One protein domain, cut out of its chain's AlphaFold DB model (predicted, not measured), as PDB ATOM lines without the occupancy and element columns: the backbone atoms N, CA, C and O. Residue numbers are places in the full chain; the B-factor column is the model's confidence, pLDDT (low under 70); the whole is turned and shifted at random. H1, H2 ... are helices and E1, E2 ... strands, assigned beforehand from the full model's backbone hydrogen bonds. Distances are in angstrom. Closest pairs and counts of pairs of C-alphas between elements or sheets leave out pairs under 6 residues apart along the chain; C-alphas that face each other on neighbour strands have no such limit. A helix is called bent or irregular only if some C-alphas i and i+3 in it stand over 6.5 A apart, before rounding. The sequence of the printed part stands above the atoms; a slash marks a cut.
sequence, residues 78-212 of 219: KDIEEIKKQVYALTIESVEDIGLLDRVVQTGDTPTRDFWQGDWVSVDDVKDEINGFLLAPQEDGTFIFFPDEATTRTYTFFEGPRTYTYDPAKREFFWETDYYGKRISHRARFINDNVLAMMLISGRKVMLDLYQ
ATOM      1  N   LYS A  78      92.961  61.646 159.824       77.44
ATOM      2  CA  LYS A  78      94.167  61.963 160.607       77.44
ATOM      3  C   LYS A  78      95.373  61.120 160.189       77.44
ATOM      4  O   LYS A  78      96.498  61.443 160.554       77.44
ATOM      5  N   ASP A  79      95.122  60.023 159.478       87.38
ATOM      6  CA  ASP A  79      96.142  59.091 159.016       87.38
ATOM      7  C   ASP A  79      96.931  59.670 157.835       87.38
ATOM      8  O   ASP A  79      96.350  60.182 156.876       87.38
ATOM      9  N   ILE A  80      98.261  59.584 157.910       90.44
ATOM     10  CA  ILE A  80      99.148  60.192 156.916       90.44
ATOM     11  C   ILE A  80      99.052  59.514 155.547       90.44
ATOM     12  O   ILE A  80      99.130  60.201 154.530       90.44
ATOM     13  N   GLU A  81      98.821  58.202 155.491       92.62
ATOM     14  CA  GLU A  81      98.727  57.476 154.223       92.62
ATOM     15  C   GLU A  81      97.441  57.825 153.473       92.62
ATOM     16  O   GLU A  81      97.449  57.989 152.252       92.62
ATOM     17  N   GLU A  82      96.336  58.025 154.190       91.88
ATOM     18  CA  GLU A  82      95.105  58.532 153.581       91.88
ATOM     19  C   GLU A  82      95.238  59.998 153.133       91.88
ATOM     20  O   GLU A  82      94.799  60.335 152.030       91.88
ATOM     21  N   ILE A  83      95.912  60.861 153.906       91.94
ATOM     22  CA  ILE A  83      96.196  62.244 153.476       91.94
ATOM     23  C   ILE A  83      97.057  62.253 152.206       91.94
ATOM     24  O   ILE A  83      96.731  62.974 151.261       91.94
ATOM     25  N   LYS A  84      98.112  61.429 152.137       93.25
ATOM     26  CA  LYS A  84      98.956  61.280 150.940       93.25
ATOM     27  C   LYS A  84      98.116  60.914 149.719       93.25
ATOM     28  O   LYS A  84      98.205  61.586 148.693       93.25
ATOM     29  N   LYS A  85      97.248  59.902 149.833       92.56
ATOM     30  CA  LYS A  85      96.345  59.500 148.739       92.56
ATOM     31  C   LYS A  85      95.464  60.657 148.276       92.56
ATOM     32  O   LYS A  85      95.365  60.886 147.073       92.56
ATOM     33  N   GLN A  86      94.845  61.385 149.207       93.00
ATOM     34  CA  GLN A  86      93.967  62.507 148.872       93.00
ATOM     35  C   GLN A  86      94.725  63.648 148.189       93.00
ATOM     36  O   GLN A  86      94.278  64.126 147.151       93.00
ATOM     37  N   VAL A  87      95.876  64.055 148.730       93.44
ATOM     38  CA  VAL A  87      96.686  65.158 148.187       93.44
ATOM     39  C   VAL A  87      97.223  64.812 146.799       93.44
ATOM     40  O   VAL A  87      97.068  65.604 145.872       93.44
ATOM     41  N   TYR A  88      97.811  63.627 146.612       93.69
ATOM     42  CA  TYR A  88      98.371  63.250 145.310       93.69
ATOM     43  C   TYR A  88      97.300  62.969 144.250       93.69
ATOM     44  O   TYR A  88      97.554  63.178 143.064       93.69
ATOM     45  N   ALA A  89      96.083  62.584 144.649       94.94
ATOM     46  CA  ALA A  89      94.953  62.466 143.729       94.94
ATOM     47  C   ALA A  89      94.512  63.815 143.127       94.94
ATOM     48  O   ALA A  89      93.834  63.820 142.102       94.94
ATOM     49  N   LEU A  90      94.906  64.950 143.722       93.88
ATOM     50  CA  LEU A  90      94.633  66.283 143.172       93.88
ATOM     51  C   LEU A  90      95.509  66.624 141.960       93.88
ATOM     52  O   LEU A  90      95.193  67.579 141.254       93.88
ATOM     53  N   THR A  91      96.594  65.875 141.721       94.31
ATOM     54  CA  THR A  91      97.496  66.055 140.567       94.31
ATOM     55  C   THR A  91      97.951  67.510 140.378       94.31
ATOM     56  O   THR A  91      97.841  68.076 139.295       94.31
ATOM     57  N   ILE A  92      98.426  68.141 141.458       94.12
ATOM     58  CA  ILE A  92      98.897  69.534 141.443       94.12
ATOM     59  C   ILE A  92     100.258  69.592 140.739       94.12
ATOM     60  O   ILE A  92     101.292  69.317 141.345       94.12
ATOM     61  N   GLU A  93     100.258  69.950 139.456       95.06
ATOM     62  CA  GLU A  93     101.474  70.040 138.630       95.06
ATOM     63  C   GLU A  93     101.789  71.479 138.201       95.06
ATOM     64  O   GLU A  93     102.921  71.791 137.804       95.06
ATOM     65  N   SER A  94     100.800  72.373 138.295       95.81
ATOM     66  CA  SER A  94     100.910  73.766 137.886       95.81
ATOM     67  C   SER A  94     100.405  74.755 138.935       95.81
ATOM     68  O   SER A  94      99.691  74.408 139.874       95.81
ATOM     69  N   VAL A  95     100.793  76.023 138.784       93.25
ATOM     70  CA  VAL A  95     100.368  77.107 139.689       93.25
ATOM     71  C   VAL A  95      98.854  77.303 139.704       93.25
ATOM     72  O   VAL A  95      98.313  77.751 140.712       93.25
ATOM     73  N   GLU A  96      98.175  76.958 138.611       94.88
ATOM     74  CA  GLU A  96      96.718  77.017 138.509       94.88
ATOM     75  C   GLU A  96      96.022  75.946 139.366       94.88
ATOM     76  O   GLU A  96      94.889  76.149 139.799       94.88
ATOM     77  N   ASP A  97      96.717  74.850 139.675       95.00
ATOM     78  CA  ASP A  97      96.174  73.720 140.431       95.00
ATOM     79  C   ASP A  97      96.311  73.900 141.950       95.00
ATOM     80  O   ASP A  97      95.685  73.169 142.715       95.00
ATOM     81  N   ILE A  98      97.099  74.878 142.419       93.75
ATOM     82  CA  ILE A  98      97.393  75.077 143.854       93.75
ATOM     83  C   ILE A  98      96.108  75.230 144.684       93.75
ATOM     84  O   ILE A  98      96.033  74.727 145.806       93.75
ATOM     85  N   GLY A  99      95.075  75.873 144.128       92.62
ATOM     86  CA  GLY A  99      93.781  76.041 144.798       92.62
ATOM     87  C   GLY A  99      93.040  74.723 145.065       92.62
ATOM     88  O   GLY A  99      92.213  74.657 145.966       92.62
ATOM     89  N   LEU A 100      93.359  73.635 144.352       93.44
ATOM     90  CA  LEU A 100      92.767  72.318 144.613       93.44
ATOM     91  C   LEU A 100      93.120  71.791 146.007       93.44
ATOM     92  O   LEU A 100      92.353  71.005 146.565       93.44
ATOM     93  N   LEU A 101      94.236  72.252 146.583       91.94
ATOM     94  CA  LEU A 101      94.676  71.876 147.924       91.94
ATOM     95  C   LEU A 101      93.652  72.272 149.001       91.94
ATOM     96  O   LEU A 101      93.572  71.609 150.029       91.94
ATOM     97  N   ASP A 102      92.807  73.280 148.745       90.88
ATOM     98  CA  ASP A 102      91.723  73.706 149.645       90.88
ATOM     99  C   ASP A 102      90.793  72.550 150.032       90.88
ATOM    100  O   ASP A 102      90.295  72.506 151.151       90.88
ATOM    101  N   ARG A 103      90.605  71.578 149.130       89.94
ATOM    102  CA  ARG A 103      89.692  70.441 149.319       89.94
ATOM    103  C   ARG A 103      90.135  69.480 150.421       89.94
ATOM    104  O   ARG A 103      89.309  68.763 150.974       89.94
ATOM    105  N   VAL A 104      91.432  69.440 150.712       90.69
ATOM    106  CA  VAL A 104      92.024  68.500 151.676       90.69
ATOM    107  C   VAL A 104      92.539  69.199 152.930       90.69
ATOM    108  O   VAL A 104      92.908  68.526 153.885       90.69
ATOM    109  N   VAL A 105      92.552  70.537 152.957       89.88
ATOM    110  CA  VAL A 105      92.963  71.325 154.125       89.88
ATOM    111  C   VAL A 105      91.912  71.203 155.230       89.88
ATOM    112  O   VAL A 105      90.748  71.541 155.057       89.88
ATOM    113  N   GLN A 106      92.356  70.766 156.403       88.19
ATOM    114  CA  GLN A 106      91.545  70.448 157.581       88.19
ATOM    115  C   GLN A 106      91.749  71.457 158.724       88.19
ATOM    116  O   GLN A 106      91.229  71.275 159.822       88.19
ATOM    117  N   THR A 107      92.524  72.524 158.505       83.75
ATOM    118  CA  THR A 107      92.866  73.499 159.560       83.75
ATOM    119  C   THR A 107      91.679  74.359 160.017       83.75
ATOM    120  O   THR A 107      91.782  75.041 161.039       83.75
ATOM    121  N   GLY A 108      90.540  74.323 159.312       81.50
ATOM    122  CA  GLY A 108      89.343  75.102 159.652       81.50
ATOM    123  C   GLY A 108      89.654  76.596 159.664       81.50
ATOM    124  O   GLY A 108      90.299  77.072 158.740       81.50
ATOM    125  N   ASP A 109      89.289  77.309 160.729       79.62
ATOM    126  CA  ASP A 109      89.682  78.711 160.976       79.62
ATOM    127  C   ASP A 109      90.857  78.841 161.960       79.62
ATOM    128  O   ASP A 109      91.178  79.934 162.431       79.62
ATOM    129  N   THR A 110      91.508  77.724 162.301       78.81
ATOM    130  CA  THR A 110      92.588  77.713 163.292       78.81
ATOM    131  C   THR A 110      93.761  78.568 162.805       78.81
ATOM    132  O   THR A 110      94.165  78.436 161.638       78.81
ATOM    133  N   PRO A 111      94.349  79.421 163.669       74.50
ATOM    134  CA  PRO A 111      95.566  80.146 163.340       74.50
ATOM    135  C   PRO A 111      96.690  79.161 163.024       74.50
ATOM    136  O   PRO A 111      97.262  78.525 163.903       74.50
ATOM    137  N   THR A 112      97.043  79.037 161.746       76.56
ATOM    138  CA  THR A 112      98.066  78.069 161.324       76.56
ATOM    139  C   THR A 112      99.446  78.389 161.887       76.56
ATOM    140  O   THR A 112     100.282  77.497 161.940       76.56
ATOM    141  N   ARG A 113      99.652  79.626 162.366       72.25
ATOM    142  CA  ARG A 113     100.839  80.087 163.103       72.25
ATOM    143  C   ARG A 113     101.159  79.234 164.331       72.25
ATOM    144  O   ARG A 113     102.322  79.127 164.703       72.25
ATOM    145  N   ASP A 114     100.156  78.595 164.925       72.50
ATOM    146  CA  ASP A 114     100.339  77.769 166.122       72.50
ATOM    147  C   ASP A 114     100.955  76.397 165.785       72.50
ATOM    148  O   ASP A 114     101.533  75.720 166.637       72.50
ATOM    149  N   PHE A 115     100.909  75.981 164.515       79.00
ATOM    150  CA  PHE A 115     101.442  74.692 164.055       79.00
ATOM    151  C   PHE A 115     102.931  74.738 163.718       79.00
ATOM    152  O   PHE A 115     103.491  73.784 163.200       79.00
ATOM    153  N   TRP A 116     103.589  75.852 163.991       75.75
ATOM    154  CA  TRP A 116     104.856  76.180 163.355       75.75
ATOM    155  C   TRP A 116     106.077  75.620 164.021       75.75
ATOM    156  O   TRP A 116     107.101  75.473 163.379       75.75
ATOM    157  N   GLN A 117     106.012  75.357 165.312       85.38
ATOM    158  CA  GLN A 117     107.208  74.976 166.030       85.38
ATOM    159  C   GLN A 117     107.543  73.503 165.795       85.38
ATOM    160  O   GLN A 117     106.693  72.633 165.971       85.38
ATOM    161  N   GLY A 118     108.801  73.215 165.485       87.00
ATOM    162  CA  GLY A 118     109.346  71.864 165.586       87.00
ATOM    163  C   GLY A 118     109.829  71.288 164.268       87.00
ATOM    164  O   GLY A 118     109.877  71.968 163.241       87.00
ATOM    165  N   ASP A 119     110.245  70.032 164.352       92.00
ATOM    166  CA  ASP A 119     110.884  69.311 163.264       92.00
ATOM    167  C   ASP A 119     109.858  68.650 162.347       92.00
ATOM    168  O   ASP A 119     108.871  68.062 162.794       92.00
ATOM    169  N   TRP A 120     110.142  68.700 161.055       93.56
ATOM    170  CA  TRP A 120     109.308  68.179 159.982       93.56
ATOM    171  C   TRP A 120     110.126  67.239 159.112       93.56
ATOM    172  O   TRP A 120     111.291  67.508 158.820       93.56
ATOM    173  N   VAL A 121     109.517  66.130 158.702       93.62
ATOM    174  CA  VAL A 121     110.163  65.086 157.894       93.62
ATOM    175  C   VAL A 121     109.298  64.753 156.703       93.62
ATOM    176  O   VAL A 121     108.087  64.604 156.848       93.62
ATOM    177  N   SER A 122     109.932  64.625 155.542       93.12
ATOM    178  CA  SER A 122     109.273  64.179 154.323       93.12
ATOM    179  C   SER A 122     108.675  62.790 154.521       93.12
ATOM    180  O   SER A 122     109.360  61.876 154.979       93.12
ATOM    181  N   VAL A 123     107.420  62.619 154.119       92.81
ATOM    182  CA  VAL A 123     106.706  61.328 154.152       92.81
ATOM    183  C   VAL A 123     106.473  60.736 152.760       92.81
ATOM    184  O   VAL A 123     105.738  59.761 152.600       92.81
ATOM    185  N   ASP A 124     107.092  61.328 151.744       87.88
ATOM    186  CA  ASP A 124     107.033  60.866 150.363       87.88
ATOM    187  C   ASP A 124     107.847  59.575 150.174       87.88
ATOM    188  O   ASP A 124     109.036  59.520 150.496       87.88
ATOM    189  N   ASP A 125     107.238  58.553 149.569       77.56
ATOM    190  CA  ASP A 125     107.821  57.201 149.490       77.56
ATOM    191  C   ASP A 125     108.928  57.040 148.435       77.56
ATOM    192  O   ASP A 125     109.597  56.009 148.380       77.56
ATOM    193  N   VAL A 126     109.099  58.027 147.549       76.88
ATOM    194  CA  VAL A 126     109.913  57.904 146.322       76.88
ATOM    195  C   VAL A 126     111.253  58.649 146.432       76.88
ATOM    196  O   VAL A 126     111.941  58.850 145.434       76.88
ATOM    197  N   LYS A 127     111.650  59.088 147.631       74.88
ATOM    198  CA  LYS A 127     112.915  59.810 147.831       74.88
ATOM    199  C   LYS A 127     114.028  58.851 148.266       74.88
ATOM    200  O   LYS A 127     113.858  58.087 149.211       74.88
ATOM    201  N   ASP A 128     115.180  58.936 147.598       74.50
ATOM    202  CA  ASP A 128     116.386  58.160 147.946       74.50
ATOM    203  C   ASP A 128     116.939  58.541 149.331       74.50
ATOM    204  O   ASP A 128     117.558  57.726 150.016       74.50
ATOM    205  N   GLU A 129     116.708  59.786 149.745       81.75
ATOM    206  CA  GLU A 129     117.095  60.315 151.044       81.75
ATOM    207  C   GLU A 129     115.910  61.048 151.675       81.75
ATOM    208  O   GLU A 129     115.308  61.937 151.067       81.75
ATOM    209  N   ILE A 130     115.575  60.667 152.908       85.81
ATOM    210  CA  ILE A 130     114.554  61.349 153.698       85.81
ATOM    211  C   ILE A 130     115.116  62.710 154.101       85.81
ATOM    212  O   ILE A 130     116.132  62.784 154.791       85.81
ATOM    213  N   ASN A 131     114.443  63.774 153.678       90.38
ATOM    214  CA  ASN A 131     114.810  65.141 154.012       90.38
ATOM    215  C   ASN A 131     113.810  65.762 154.997       90.38
ATOM    216  O   ASN A 131     112.716  65.237 155.233       90.38
ATOM    217  N   GLY A 132     114.203  66.875 155.601       92.38
ATOM    218  CA  GLY A 132     113.406  67.553 156.607       92.38
ATOM    219  C   GLY A 132     113.913  68.946 156.944       92.38
ATOM    220  O   GLY A 132     114.848  69.485 156.349       92.38
ATOM    221  N   PHE A 133     113.259  69.558 157.918       93.19
ATOM    222  CA  PHE A 133     113.595  70.903 158.362       93.19
ATOM    223  C   PHE A 133     113.032  71.188 159.750       93.19
ATOM    224  O   PHE A 133     112.062  70.570 160.187       93.19
ATOM    225  N   LEU A 134     113.618  72.177 160.414       92.50
ATOM    226  CA  LEU A 134     113.058  72.792 161.611       92.50
ATOM    227  C   LEU A 134     112.351  74.089 161.215       92.50
ATOM    228  O   LEU A 134     112.898  74.914 160.481       92.50
ATOM    229  N   LEU A 135     111.144  74.285 161.738       90.94
ATOM    230  CA  LEU A 135     110.446  75.562 161.685       90.94
ATOM    231  C   LEU A 135     110.492  76.236 163.060       90.94
ATOM    232  O   LEU A 135     110.179  75.620 164.085       90.94
ATOM    233  N   ALA A 136     110.873  77.517 163.078       90.38
ATOM    234  CA  ALA A 136     110.876  78.336 164.288       90.38
ATOM    235  C   ALA A 136     110.084  79.640 164.079       90.38
ATOM    236  O   ALA A 136     110.455  80.435 163.207       90.38
ATOM    237  N   PRO A 137     109.026  79.897 164.872       89.62
ATOM    238  CA  PRO A 137     108.287  81.156 164.808       89.62
ATOM    239  C   PRO A 137     109.160  82.341 165.248       89.62
ATOM    240  O   PRO A 137     110.081  82.182 166.049       89.62
ATOM    241  N   GLN A 138     108.859  83.531 164.731       89.38
ATOM    242  CA  GLN A 138     109.453  84.805 165.142       89.38
ATOM    243  C   GLN A 138     108.387  85.726 165.752       89.38
ATOM    244  O   GLN A 138     107.191  85.570 165.501       89.38
ATOM    245  N   GLU A 139     108.817  86.718 166.535       86.75
ATOM    246  CA  GLU A 139     107.913  87.682 167.185       86.75
ATOM    247  C   GLU A 139     107.145  88.564 166.185       86.75
ATOM    248  O   GLU A 139     106.045  89.028 166.478       86.75
ATOM    249  N   ASP A 140     107.696  88.770 164.986       86.88
ATOM    250  CA  ASP A 140     107.095  89.572 163.914       86.88
ATOM    251  C   ASP A 140     106.056  88.805 163.068       86.88
ATOM    252  O   ASP A 140     105.462  89.365 162.144       86.88
ATOM    253  N   GLY A 141     105.804  87.531 163.388       83.25
ATOM    254  CA  GLY A 141     104.858  86.673 162.675       83.25
ATOM    255  C   GLY A 141     105.416  85.999 161.417       83.25
ATOM    256  O   GLY A 141     104.646  85.347 160.704       83.25
ATOM    257  N   THR A 142     106.716  86.128 161.141       90.06
ATOM    258  CA  THR A 142     107.445  85.292 160.172       90.06
ATOM    259  C   THR A 142     107.891  83.971 160.813       90.06
ATOM    260  O   THR A 142     107.863  83.825 162.039       90.06
ATOM    261  N   PHE A 143     108.301  82.979 160.012       90.12
ATOM    262  CA  PHE A 143     109.106  81.861 160.531       90.12
ATOM    263  C   PHE A 143     110.447  81.783 159.841       90.12
ATOM    264  O   PHE A 143     110.601  82.183 158.685       90.12
ATOM    265  N   ILE A 144     111.395  81.169 160.540       92.25
ATOM    266  CA  ILE A 144     112.651  80.731 159.956       92.25
ATOM    267  C   ILE A 144     112.557  79.235 159.653       92.25
ATOM    268  O   ILE A 144     112.264  78.420 160.527       92.25
ATOM    269  N   PHE A 145     112.799  78.904 158.391       93.00
ATOM    270  CA  PHE A 145     112.964  77.557 157.871       93.00
ATOM    271  C   PHE A 145     114.437  77.186 157.940       93.00
ATOM    272  O   PHE A 145     115.256  77.820 157.273       93.00
ATOM    273  N   PHE A 146     114.768  76.168 158.722       93.69
ATOM    274  CA  PHE A 146     116.114  75.622 158.839       93.69
ATOM    275  C   PHE A 146     116.168  74.283 158.093       93.69
ATOM    276  O   PHE A 146     115.737  73.274 158.657       93.69
ATOM    277  N   PRO A 147     116.650  74.253 156.836       93.12
ATOM    278  CA  PRO A 147     116.795  73.000 156.104       93.12
ATOM    279  C   PRO A 147     117.826  72.103 156.789       93.12
ATOM    280  O   PRO A 147     118.877  72.588 157.220       93.12
ATOM    281  N   ASP A 148     117.559  70.802 156.848       92.12
ATOM    282  CA  ASP A 148     118.597  69.833 157.192       92.12
ATOM    283  C   ASP A 148     119.597  69.621 156.038       92.12
ATOM    284  O   ASP A 148     119.441  70.130 154.925       92.12
ATOM    285  N   GLU A 149     120.654  68.855 156.305       90.12
ATOM    286  CA  GLU A 149     121.709  68.582 155.324       90.12
ATOM    287  C   GLU A 149     121.197  67.831 154.081       90.12
ATOM    288  O   GLU A 149     121.717  68.016 152.979       90.12
ATOM    289  N   ALA A 150     120.180  66.979 154.228       89.44
ATOM    290  CA  ALA A 150     119.567  66.279 153.101       89.44
ATOM    291  C   ALA A 150     118.777  67.252 152.208       89.44
ATOM    292  O   ALA A 150     118.866  67.198 150.979       89.44
ATOM    293  N   THR A 151     118.056  68.199 152.808       88.12
ATOM    294  CA  THR A 151     117.299  69.247 152.118       88.12
ATOM    295  C   THR A 151     118.220  70.189 151.358       88.12
ATOM    296  O   THR A 151     117.956  70.471 150.189       88.12
ATOM    297  N   THR A 152     119.321  70.639 151.967       88.25
ATOM    298  CA  THR A 152     120.287  71.520 151.285       88.25
ATOM    299  C   THR A 152     120.978  70.831 150.104       88.25
ATOM    300  O   THR A 152     121.232  71.465 149.079       88.25
ATOM    301  N   ARG A 153     121.226  69.516 150.194       86.50
ATOM    302  CA  ARG A 153     121.745  68.707 149.078       86.50
ATOM    303  C   ARG A 153     120.711  68.465 147.979       86.50
ATOM    304  O   ARG A 153     121.063  68.506 146.802       86.50
ATOM    305  N   THR A 154     119.452  68.230 148.350       83.12
ATOM    306  CA  THR A 154     118.346  68.005 147.401       83.12
ATOM    307  C   THR A 154     118.033  69.274 146.605       83.12
ATOM    308  O   THR A 154     117.812  69.229 145.394       83.12
ATOM    309  N   TYR A 155     118.036  70.423 147.280       81.12
ATOM    310  CA  TYR A 155     117.593  71.698 146.739       81.12
ATOM    311  C   TYR A 155     118.698  72.745 146.876       81.12
ATOM    312  O   TYR A 155     118.815  73.424 147.893       81.12
ATOM    313  N   THR A 156     119.475  72.939 145.810       75.88
ATOM    314  CA  THR A 156     120.685  73.785 145.825       75.88
ATOM    315  C   THR A 156     120.437  75.266 146.134       75.88
ATOM    316  O   THR A 156     121.381  75.994 146.402       75.88
ATOM    317  N   PHE A 157     119.192  75.744 146.079       79.38
ATOM    318  CA  PHE A 157     118.823  77.118 146.448       79.38
ATOM    319  C   PHE A 157     118.539  77.279 147.958       79.38
ATOM    320  O   PHE A 157     118.467  78.406 148.469       79.38
ATOM    321  N   PHE A 158     118.423  76.172 148.699       81.00
ATOM    322  CA  PHE A 158     118.455  76.148 150.159       81.00
ATOM    323  C   PHE A 158     119.893  75.962 150.638       81.00
ATOM    324  O   PHE A 158     120.309  74.880 151.026       81.00
ATOM    325  N   GLU A 159     120.664  77.046 150.627       80.88
ATOM    326  CA  GLU A 159     122.044  77.054 151.137       80.88
ATOM    327  C   GLU A 159     122.113  77.288 152.659       80.88
ATOM    328  O   GLU A 159     123.181  77.235 153.262       80.88
ATOM    329  N   GLY A 160     120.972  77.572 153.293       87.06
ATOM    330  CA  GLY A 160     120.881  77.871 154.716       87.06
ATOM    331  C   GLY A 160     119.481  78.319 155.131       87.06
ATOM    332  O   GLY A 160     118.529  78.170 154.354       87.06
ATOM    333  N   PRO A 161     119.344  78.878 156.345       92.44
ATOM    334  CA  PRO A 161     118.055  79.286 156.878       92.44
ATOM    335  C   PRO A 161     117.378  80.371 156.037       92.44
ATOM    336  O   PRO A 161     118.038  81.278 155.523       92.44
ATOM    337  N   ARG A 162     116.052  80.294 155.910       93.94
ATOM    338  CA  ARG A 162     115.241  81.235 155.121       93.94
ATOM    339  C   ARG A 162     114.070  81.762 155.936       93.94
ATOM    340  O   ARG A 162     113.393  80.989 156.606       93.94
ATOM    341  N   THR A 163     113.801  83.058 155.832       93.75
ATOM    342  CA  THR A 163     112.650  83.693 156.483       93.75
ATOM    343  C   THR A 163     111.442  83.682 155.552       93.75
ATOM    344  O   THR A 163     111.527  84.180 154.429       93.75
ATOM    345  N   TYR A 164     110.325  83.124 156.014       93.50
ATOM    346  CA  TYR A 164     109.069  83.046 155.269       93.50
ATOM    347  C   TYR A 164     108.079  84.060 155.810       93.50
ATOM    348  O   TYR A 164     107.968  84.269 157.017       93.50
ATOM    349  N   THR A 165     107.313  84.646 154.899       92.69
ATOM    350  CA  THR A 165     106.247  85.597 155.222       92.69
ATOM    351  C   THR A 165     104.889  84.914 155.123       92.69
ATOM    352  O   THR A 165     104.706  84.023 154.295       92.69
ATOM    353  N   TYR A 166     103.934  85.329 155.958       89.25
ATOM    354  CA  TYR A 166     102.551  84.870 155.839       89.25
ATOM    355  C   TYR A 166     101.815  85.596 154.724       89.25
ATOM    356  O   TYR A 166     101.767  86.825 154.722       89.25
ATOM    357  N   ASP A 167     101.152  84.844 153.853       89.12
ATOM    358  CA  ASP A 167     100.079  85.352 153.009       89.12
ATOM    359  C   ASP A 167      98.728  84.996 153.664       89.12
ATOM    360  O   ASP A 167      98.300  83.837 153.608       89.12
ATOM    361  N   PRO A 168      98.031  85.961 154.295       84.06
ATOM    362  CA  PRO A 168      96.754  85.695 154.948       84.06
ATOM    363  C   PRO A 168      95.625  85.376 153.960       84.06
ATOM    364  O   PRO A 168      94.694  84.671 154.338       84.06
ATOM    365  N   ALA A 169      95.696  85.852 152.711       85.44
ATOM    366  CA  ALA A 169      94.658  85.596 151.712       85.44
ATOM    367  C   ALA A 169      94.691  84.138 151.243       85.44
ATOM    368  O   ALA A 169      93.650  83.518 151.047       85.44
ATOM    369  N   LYS A 170      95.896  83.577 151.114       84.31
ATOM    370  CA  LYS A 170      96.106  82.179 150.705       84.31
ATOM    371  C   LYS A 170      96.309  81.222 151.877       84.31
ATOM    372  O   LYS A 170      96.358  80.009 151.687       84.31
ATOM    373  N   ARG A 171      96.425  81.765 153.093       84.94
ATOM    374  CA  ARG A 171      96.685  81.032 154.340       84.94
ATOM    375  C   ARG A 171      97.929  80.146 154.251       84.94
ATOM    376  O   ARG A 171      97.983  79.066 154.840       84.94
ATOM    377  N   GLU A 172      98.936  80.629 153.539       89.50
ATOM    378  CA  GLU A 172     100.189  79.929 153.284       89.50
ATOM    379  C   GLU A 172     101.370  80.810 153.662       89.50
ATOM    380  O   GLU A 172     101.262  82.031 153.766       89.50
ATOM    381  N   PHE A 173     102.517  80.182 153.846       90.25
ATOM    382  CA  PHE A 173     103.764  80.885 154.068       90.25
ATOM    383  C   PHE A 173     104.637  80.747 152.865       90.25
ATOM    384  O   PHE A 173     104.681  79.682 152.262       90.25
ATOM    385  N   PHE A 174     105.334  81.811 152.517       93.94
ATOM    386  CA  PHE A 174     106.105  81.814 151.298       93.94
ATOM    387  C   PHE A 174     107.455  82.485 151.483       93.94
ATOM    388  O   PHE A 174     107.638  83.405 152.283       93.94
ATOM    389  N   TRP A 175     108.392  82.003 150.686       94.69
ATOM    390  CA  TRP A 175     109.691  82.594 150.458       94.69
ATOM    391  C   TRP A 175     109.965  82.565 148.959       94.69
ATOM    392  O   TRP A 175     109.525  81.660 148.247       94.69
ATOM    393  N   GLU A 176     110.680  83.564 148.460       93.69
ATOM    394  CA  GLU A 176     111.021  83.660 147.048       93.69
ATOM    395  C   GLU A 176     112.478  84.054 146.874       93.69
ATOM    396  O   GLU A 176     113.043  84.804 147.671       93.69
ATOM    397  N   THR A 177     113.073  83.564 145.795       91.19
ATOM    398  CA  THR A 177     114.411  83.952 145.365       91.19
ATOM    399  C   THR A 177     114.479  84.013 143.852       91.19
ATOM    400  O   THR A 177     113.741  83.324 143.146       91.19
ATOM    401  N   ASP A 178     115.410  84.809 143.347       88.69
ATOM    402  CA  ASP A 178     115.894  84.652 141.984       88.69
ATOM    403  C   ASP A 178     117.031  83.618 141.986       88.69
ATOM    404  O   ASP A 178     117.935  83.682 142.821       88.69
ATOM    405  N   TYR A 179     116.958  82.635 141.091       85.12
ATOM    406  CA  TYR A 179     118.009  81.653 140.858       85.12
ATOM    407  C   TYR A 179     118.323  81.600 139.358       85.12
ATOM    408  O   TYR A 179     117.565  81.035 138.566       85.12
ATOM    409  N   TYR A 180     119.442  82.213 138.959       85.75
ATOM    410  CA  TYR A 180     119.880  82.355 137.560       85.75
ATOM    411  C   TYR A 180     118.837  83.003 136.624       85.75
ATOM    412  O   TYR A 180     118.612  82.535 135.506       85.75
ATOM    413  N   GLY A 181     118.187  84.080 137.074       85.00
ATOM    414  CA  GLY A 181     117.165  84.814 136.321       85.00
ATOM    415  C   GLY A 181     115.798  84.129 136.312       85.00
ATOM    416  O   GLY A 181     114.909  84.524 135.555       85.00
ATOM    417  N   LYS A 182     115.624  83.069 137.110       85.94
ATOM    418  CA  LYS A 182     114.349  82.378 137.294       85.94
ATOM    419  C   LYS A 182     113.859  82.603 138.713       85.94
ATOM    420  O   LYS A 182     114.519  82.204 139.669       85.94
ATOM    421  N   ARG A 183     112.662  83.174 138.844       90.50
ATOM    422  CA  ARG A 183     111.975  83.269 140.133       90.50
ATOM    423  C   ARG A 183     111.569  81.873 140.594       90.50
ATOM    424  O   ARG A 183     110.840  81.166 139.894       90.50
ATOM    425  N   ILE A 184     112.056  81.507 141.767       92.44
ATOM    426  CA  ILE A 184     111.667  80.319 142.511       92.44
ATOM    427  C   ILE A 184     110.842  80.792 143.702       92.44
ATOM    428  O   ILE A 184     111.260  81.696 144.425       92.44
ATOM    429  N   SER A 185     109.671  80.197 143.897       94.06
ATOM    430  CA  SER A 185     108.838  80.420 145.079       94.06
ATOM    431  C   SER A 185     108.716  79.108 145.832       94.06
ATOM    432  O   SER A 185     108.460  78.072 145.226       94.06
ATOM    433  N   HIS A 186     108.923  79.143 147.141       94.19
ATOM    434  CA  HIS A 186     108.645  78.020 148.016       94.19
ATOM    435  C   HIS A 186     107.508  78.394 148.941       94.19
ATOM    436  O   HIS A 186     107.554  79.439 149.592       94.19
ATOM    437  N   ARG A 187     106.483  77.550 148.973       94.06
ATOM    438  CA  ARG A 187     105.264  77.794 149.729       94.06
ATOM    439  C   ARG A 187     104.999  76.646 150.679       94.06
ATOM    440  O   ARG A 187     105.246  75.499 150.341       94.06
ATOM    441  N   ALA A 188     104.499  76.971 151.854       93.31
ATOM    442  CA  ALA A 188     104.251  76.053 152.946       93.31
ATOM    443  C   ALA A 188     102.799  76.220 153.390       93.31
ATOM    444  O   ALA A 188     102.388  77.313 153.795       93.31
ATOM    445  N   ARG A 189     102.015  75.144 153.309       92.31
ATOM    446  CA  ARG A 189     100.598  75.154 153.669       92.31
ATOM    447  C   ARG A 189     100.228  73.961 154.537       92.31
ATOM    448  O   ARG A 189     100.377  72.811 154.137       92.31
ATOM    449  N   PHE A 190      99.703  74.249 155.720       91.62
ATOM    450  CA  PHE A 190      99.272  73.226 156.665       91.62
ATOM    451  C   PHE A 190      97.990  72.555 156.179       91.62
ATOM    452  O   PHE A 190      96.979  73.222 155.948       91.62
ATOM    453  N   ILE A 191      98.045  71.232 156.048       92.69
ATOM    454  CA  ILE A 191      96.872  70.394 155.806       92.69
ATOM    455  C   ILE A 191      96.133  70.207 157.126       92.69
ATOM    456  O   ILE A 191      94.933  70.441 157.195       92.69
ATOM    457  N   ASN A 192      96.854  69.887 158.196       91.12
ATOM    458  CA  ASN A 192      96.354  69.903 159.567       91.12
ATOM    459  C   ASN A 192      97.488  70.315 160.527       91.12
ATOM    460  O   ASN A 192      98.499  70.871 160.100       91.12
ATOM    461  N   ASP A 193      97.316  70.075 161.823       88.94
ATOM    462  CA  ASP A 193      98.281  70.412 162.875       88.94
ATOM    463  C   ASP A 193      99.577  69.580 162.838       88.94
ATOM    464  O   ASP A 193     100.570  69.947 163.473       88.94
ATOM    465  N   ASN A 194      99.579  68.476 162.086       91.25
ATOM    466  CA  ASN A 194     100.675  67.510 162.017       91.25
ATOM    467  C   ASN A 194     101.179  67.238 160.596       91.25
ATOM    468  O   ASN A 194     102.172  66.527 160.444       91.25
ATOM    469  N   VAL A 195     100.532  67.788 159.564       93.62
ATOM    470  CA  VAL A 195     100.870  67.570 158.152       93.62
ATOM    471  C   VAL A 195     100.950  68.894 157.405       93.62
ATOM    472  O   VAL A 195     100.028  69.712 157.433       93.62
ATOM    473  N   LEU A 196     102.056  69.070 156.692       93.75
ATOM    474  CA  LEU A 196     102.431  70.269 155.962       93.75
ATOM    475  C   LEU A 196     102.714  69.909 154.501       93.75
ATOM    476  O   LEU A 196     103.518  69.026 154.222       93.75
ATOM    477  N   ALA A 197     102.072  70.610 153.571       95.19
ATOM    478  CA  ALA A 197     102.409  70.556 152.157       95.19
ATOM    479  C   ALA A 197     103.410  71.664 151.824       95.19
ATOM    480  O   ALA A 197     103.144  72.846 152.065       95.19
ATOM    481  N   MET A 198     104.545  71.278 151.250       94.69
ATOM    482  CA  MET A 198     105.543  72.197 150.719       94.69
ATOM    483  C   MET A 198     105.467  72.176 149.196       94.69
ATOM    484  O   MET A 198     105.449  71.118 148.575       94.69
ATOM    485  N   MET A 199     105.402  73.353 148.586       95.38
ATOM    486  CA  MET A 199     105.280  73.527 147.146       95.38
ATOM    487  C   MET A 199     106.462  74.337 146.638       95.38
ATOM    488  O   MET A 199     106.596  75.523 146.951       95.38
ATOM    489  N   LEU A 200     107.304  73.711 145.820       94.31
ATOM    490  CA  LEU A 200     108.343  74.395 145.070       94.31
ATOM    491  C   LEU A 200     107.825  74.785 143.691       94.31
ATOM    492  O   LEU A 200     107.463  73.937 142.877       94.31
ATOM    493  N   ILE A 201     107.844  76.080 143.411       94.75
ATOM    494  CA  ILE A 201     107.315  76.670 142.191       94.75
ATOM    495  C   ILE A 201     108.467  77.235 141.371       94.75
ATOM    496  O   ILE A 201     109.216  78.099 141.832       94.75
ATOM    497  N   SER A 202     108.578  76.777 140.125       91.81
ATOM    498  CA  SER A 202     109.527  77.298 139.141       91.81
ATOM    499  C   SER A 202     108.792  77.657 137.853       91.81
ATOM    500  O   SER A 202     108.355  76.788 137.093       91.81
ATOM    501  N   GLY A 203     108.621  78.958 137.609       89.38
ATOM    502  CA  GLY A 203     107.737  79.434 136.547       89.38
ATOM    503  C   GLY A 203     106.295  78.994 136.808       89.38
ATOM    504  O   GLY A 203     105.693  79.424 137.785       89.38
ATOM    505  N   ARG A 204     105.749  78.130 135.943       91.19
ATOM    506  CA  ARG A 204     104.399  77.558 136.109       91.19
ATOM    507  C   ARG A 204     104.378  76.183 136.760       91.19
ATOM    508  O   ARG A 204     103.304  75.735 137.133       91.19
ATOM    509  N   LYS A 205     105.524  75.505 136.853       93.69
ATOM    510  CA  LYS A 205     105.600  74.138 137.367       93.69
ATOM    511  C   LYS A 205     105.594  74.155 138.890       93.69
ATOM    512  O   LYS A 205     106.344  74.933 139.482       93.69
ATOM    513  N   VAL A 206     104.815  73.260 139.484       94.81
ATOM    514  CA  VAL A 206     104.771  73.008 140.925       94.81
ATOM    515  C   VAL A 206     105.317  71.610 141.196       94.81
ATOM    516  O   VAL A 206     105.014  70.662 140.475       94.81
ATOM    517  N   MET A 207     106.164  71.490 142.210       93.38
ATOM    518  CA  MET A 207     106.525  70.216 142.826       93.38
ATOM    519  C   MET A 207     106.019  70.256 144.260       93.38
ATOM    520  O   MET A 207     106.345  71.193 144.987       93.38
ATOM    521  N   LEU A 208     105.186  69.286 144.621       94.44
ATOM    522  CA  LEU A 208     104.549  69.199 145.927       94.44
ATOM    523  C   LEU A 208     105.139  68.023 146.698       94.44
ATOM    524  O   LEU A 208     105.101  66.895 146.213       94.44
ATOM    525  N   ASP A 209     105.606  68.314 147.905       94.00
ATOM    526  CA  ASP A 209     106.124  67.352 148.873       94.00
ATOM    527  C   ASP A 209     105.287  67.426 150.161       94.00
ATOM    528  O   ASP A 209     104.853  68.515 150.567       94.00
ATOM    529  N   LEU A 210     105.067  66.288 150.824       95.12
ATOM    530  CA  LEU A 210     104.368  66.232 152.105       95.12
ATOM    531  C   LEU A 210     105.340  65.982 153.251       95.12
ATOM    532  O   LEU A 210     106.219  65.125 153.197       95.12
ATOM    533  N   TYR A 211     105.123  66.716 154.336       94.62
ATOM    534  CA  TYR A 211     105.905  66.623 155.553       94.62
ATOM    535  C   TYR A 211     104.996  66.337 156.737       94.62
ATOM    536  O   TYR A 211     103.939  66.951 156.886       94.62
ATOM    537  N   GLN A 212     105.436  65.438 157.608       94.12
ATOM    538  CA  GLN A 212     104.794  65.178 158.886       94.12
ATOM    539  C   GLN A 212     105.670  65.707 160.018       94.12
ATOM    540  O   GLN A 212     106.902  65.626 159.972       94.12
TER     541      GLN A 212
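This is residues 78 to 212 of the 219 residues of an uncharacterized protein of Deltaproteobacteria bacterium (UniProt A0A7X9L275). Eight antiparallel strands, E1 to E8, form a closed barrel, with H1 and H2 packed on its outside over E7 and E8. The tiny H3 sits outside beside the strands, and H4, between E3 and E4 in the chain, packs by E2, away from the other helices. You have 135 printed residues, with four named helices and eight named strands in the order H1 H2 H3 E1 E2 E3 H4 E4 E5 E6 E7 E8; the class is mixed, helices and strands. The whole is compact, with a radius of gyration of the C-alphas of 14.0 A, and rounded, spanning 36 by 34 by 28 A.

Begin at H1, residues 80 to 89, outside the barrel over E7, residues 195 to 202, and E8, residues 205 to 212, at a height over the sheet of 9.8 A; its closest C-alphas to E8 are Lys 84 and Leu 210, 7.4 A apart. H2, residues 95 to 103, runs along E7 at 0 degrees on the local plane, and is irregular: C-alphas 96 and 99 are 7.0 A apart. H1 and H2 are close but not clearly touching, with Val 87 and Leu 101 the closest C-alphas at 7.0 A. H3, residues 112 to 115, lies outside the barrel over none of the strands. Next come E1, residues 118 to 122, E2, residues 132 to 137, and E3, residues 143 to 147, a meander, each strand the antiparallel neighbour of the one before; look for N 120 and O 133 at 2.8 A, and N 146 and O 134 at 2.9 A. H4, residues 149 to 154, comes closest to E2 at the C-alphas of Gly 132 and Thr 151, 6.2 A. A second meander is E4, residues 162 to 167, E5, residues 172 to 179, E6, residues 182 to 190, E7 and E8; find N 174 and O 165 at 2.9 A, N 188 and O 173 at 2.7 A, N 187 and O 199 at 2.9 A, and N 198 and O 209 at 2.9 A. E3 and E4 are antiparallel neighbours, with N 145 and O 162 within hydrogen-bond range at 2.8 A, and E8 and E1, antiparallel neighbours too, close the barrel, with N 212 and O 121 within hydrogen-bond range at 2.9 A. In H1 and H4 every O i to N i+4 pair is within hydrogen-bond range; H2 has 0 of 5, but 4 of 6 O i to N i+3 pairs, and H3 is too short for an i+4 pair.

Find C-alpha 80 at (99.148, 60.192, 156.916), where H1 begins its 14.0 A; H2 spans 15.8 A. E6, the longest strand, starts at C-alpha 182 at (114.349, 82.378, 137.294) and covers 26.2 A. E5 covers 21.8 A, E7 23.0 A, and E8 23.3 A to C-alpha 212 at (104.794, 65.178, 158.886).

The C-alphas of Lys 78 and Gly 181 are the two farthest apart, 40.5 A. The printed part has no cut and no long link. The mean pLDDT of the printed part is 89.2, and no printed residue is under 70.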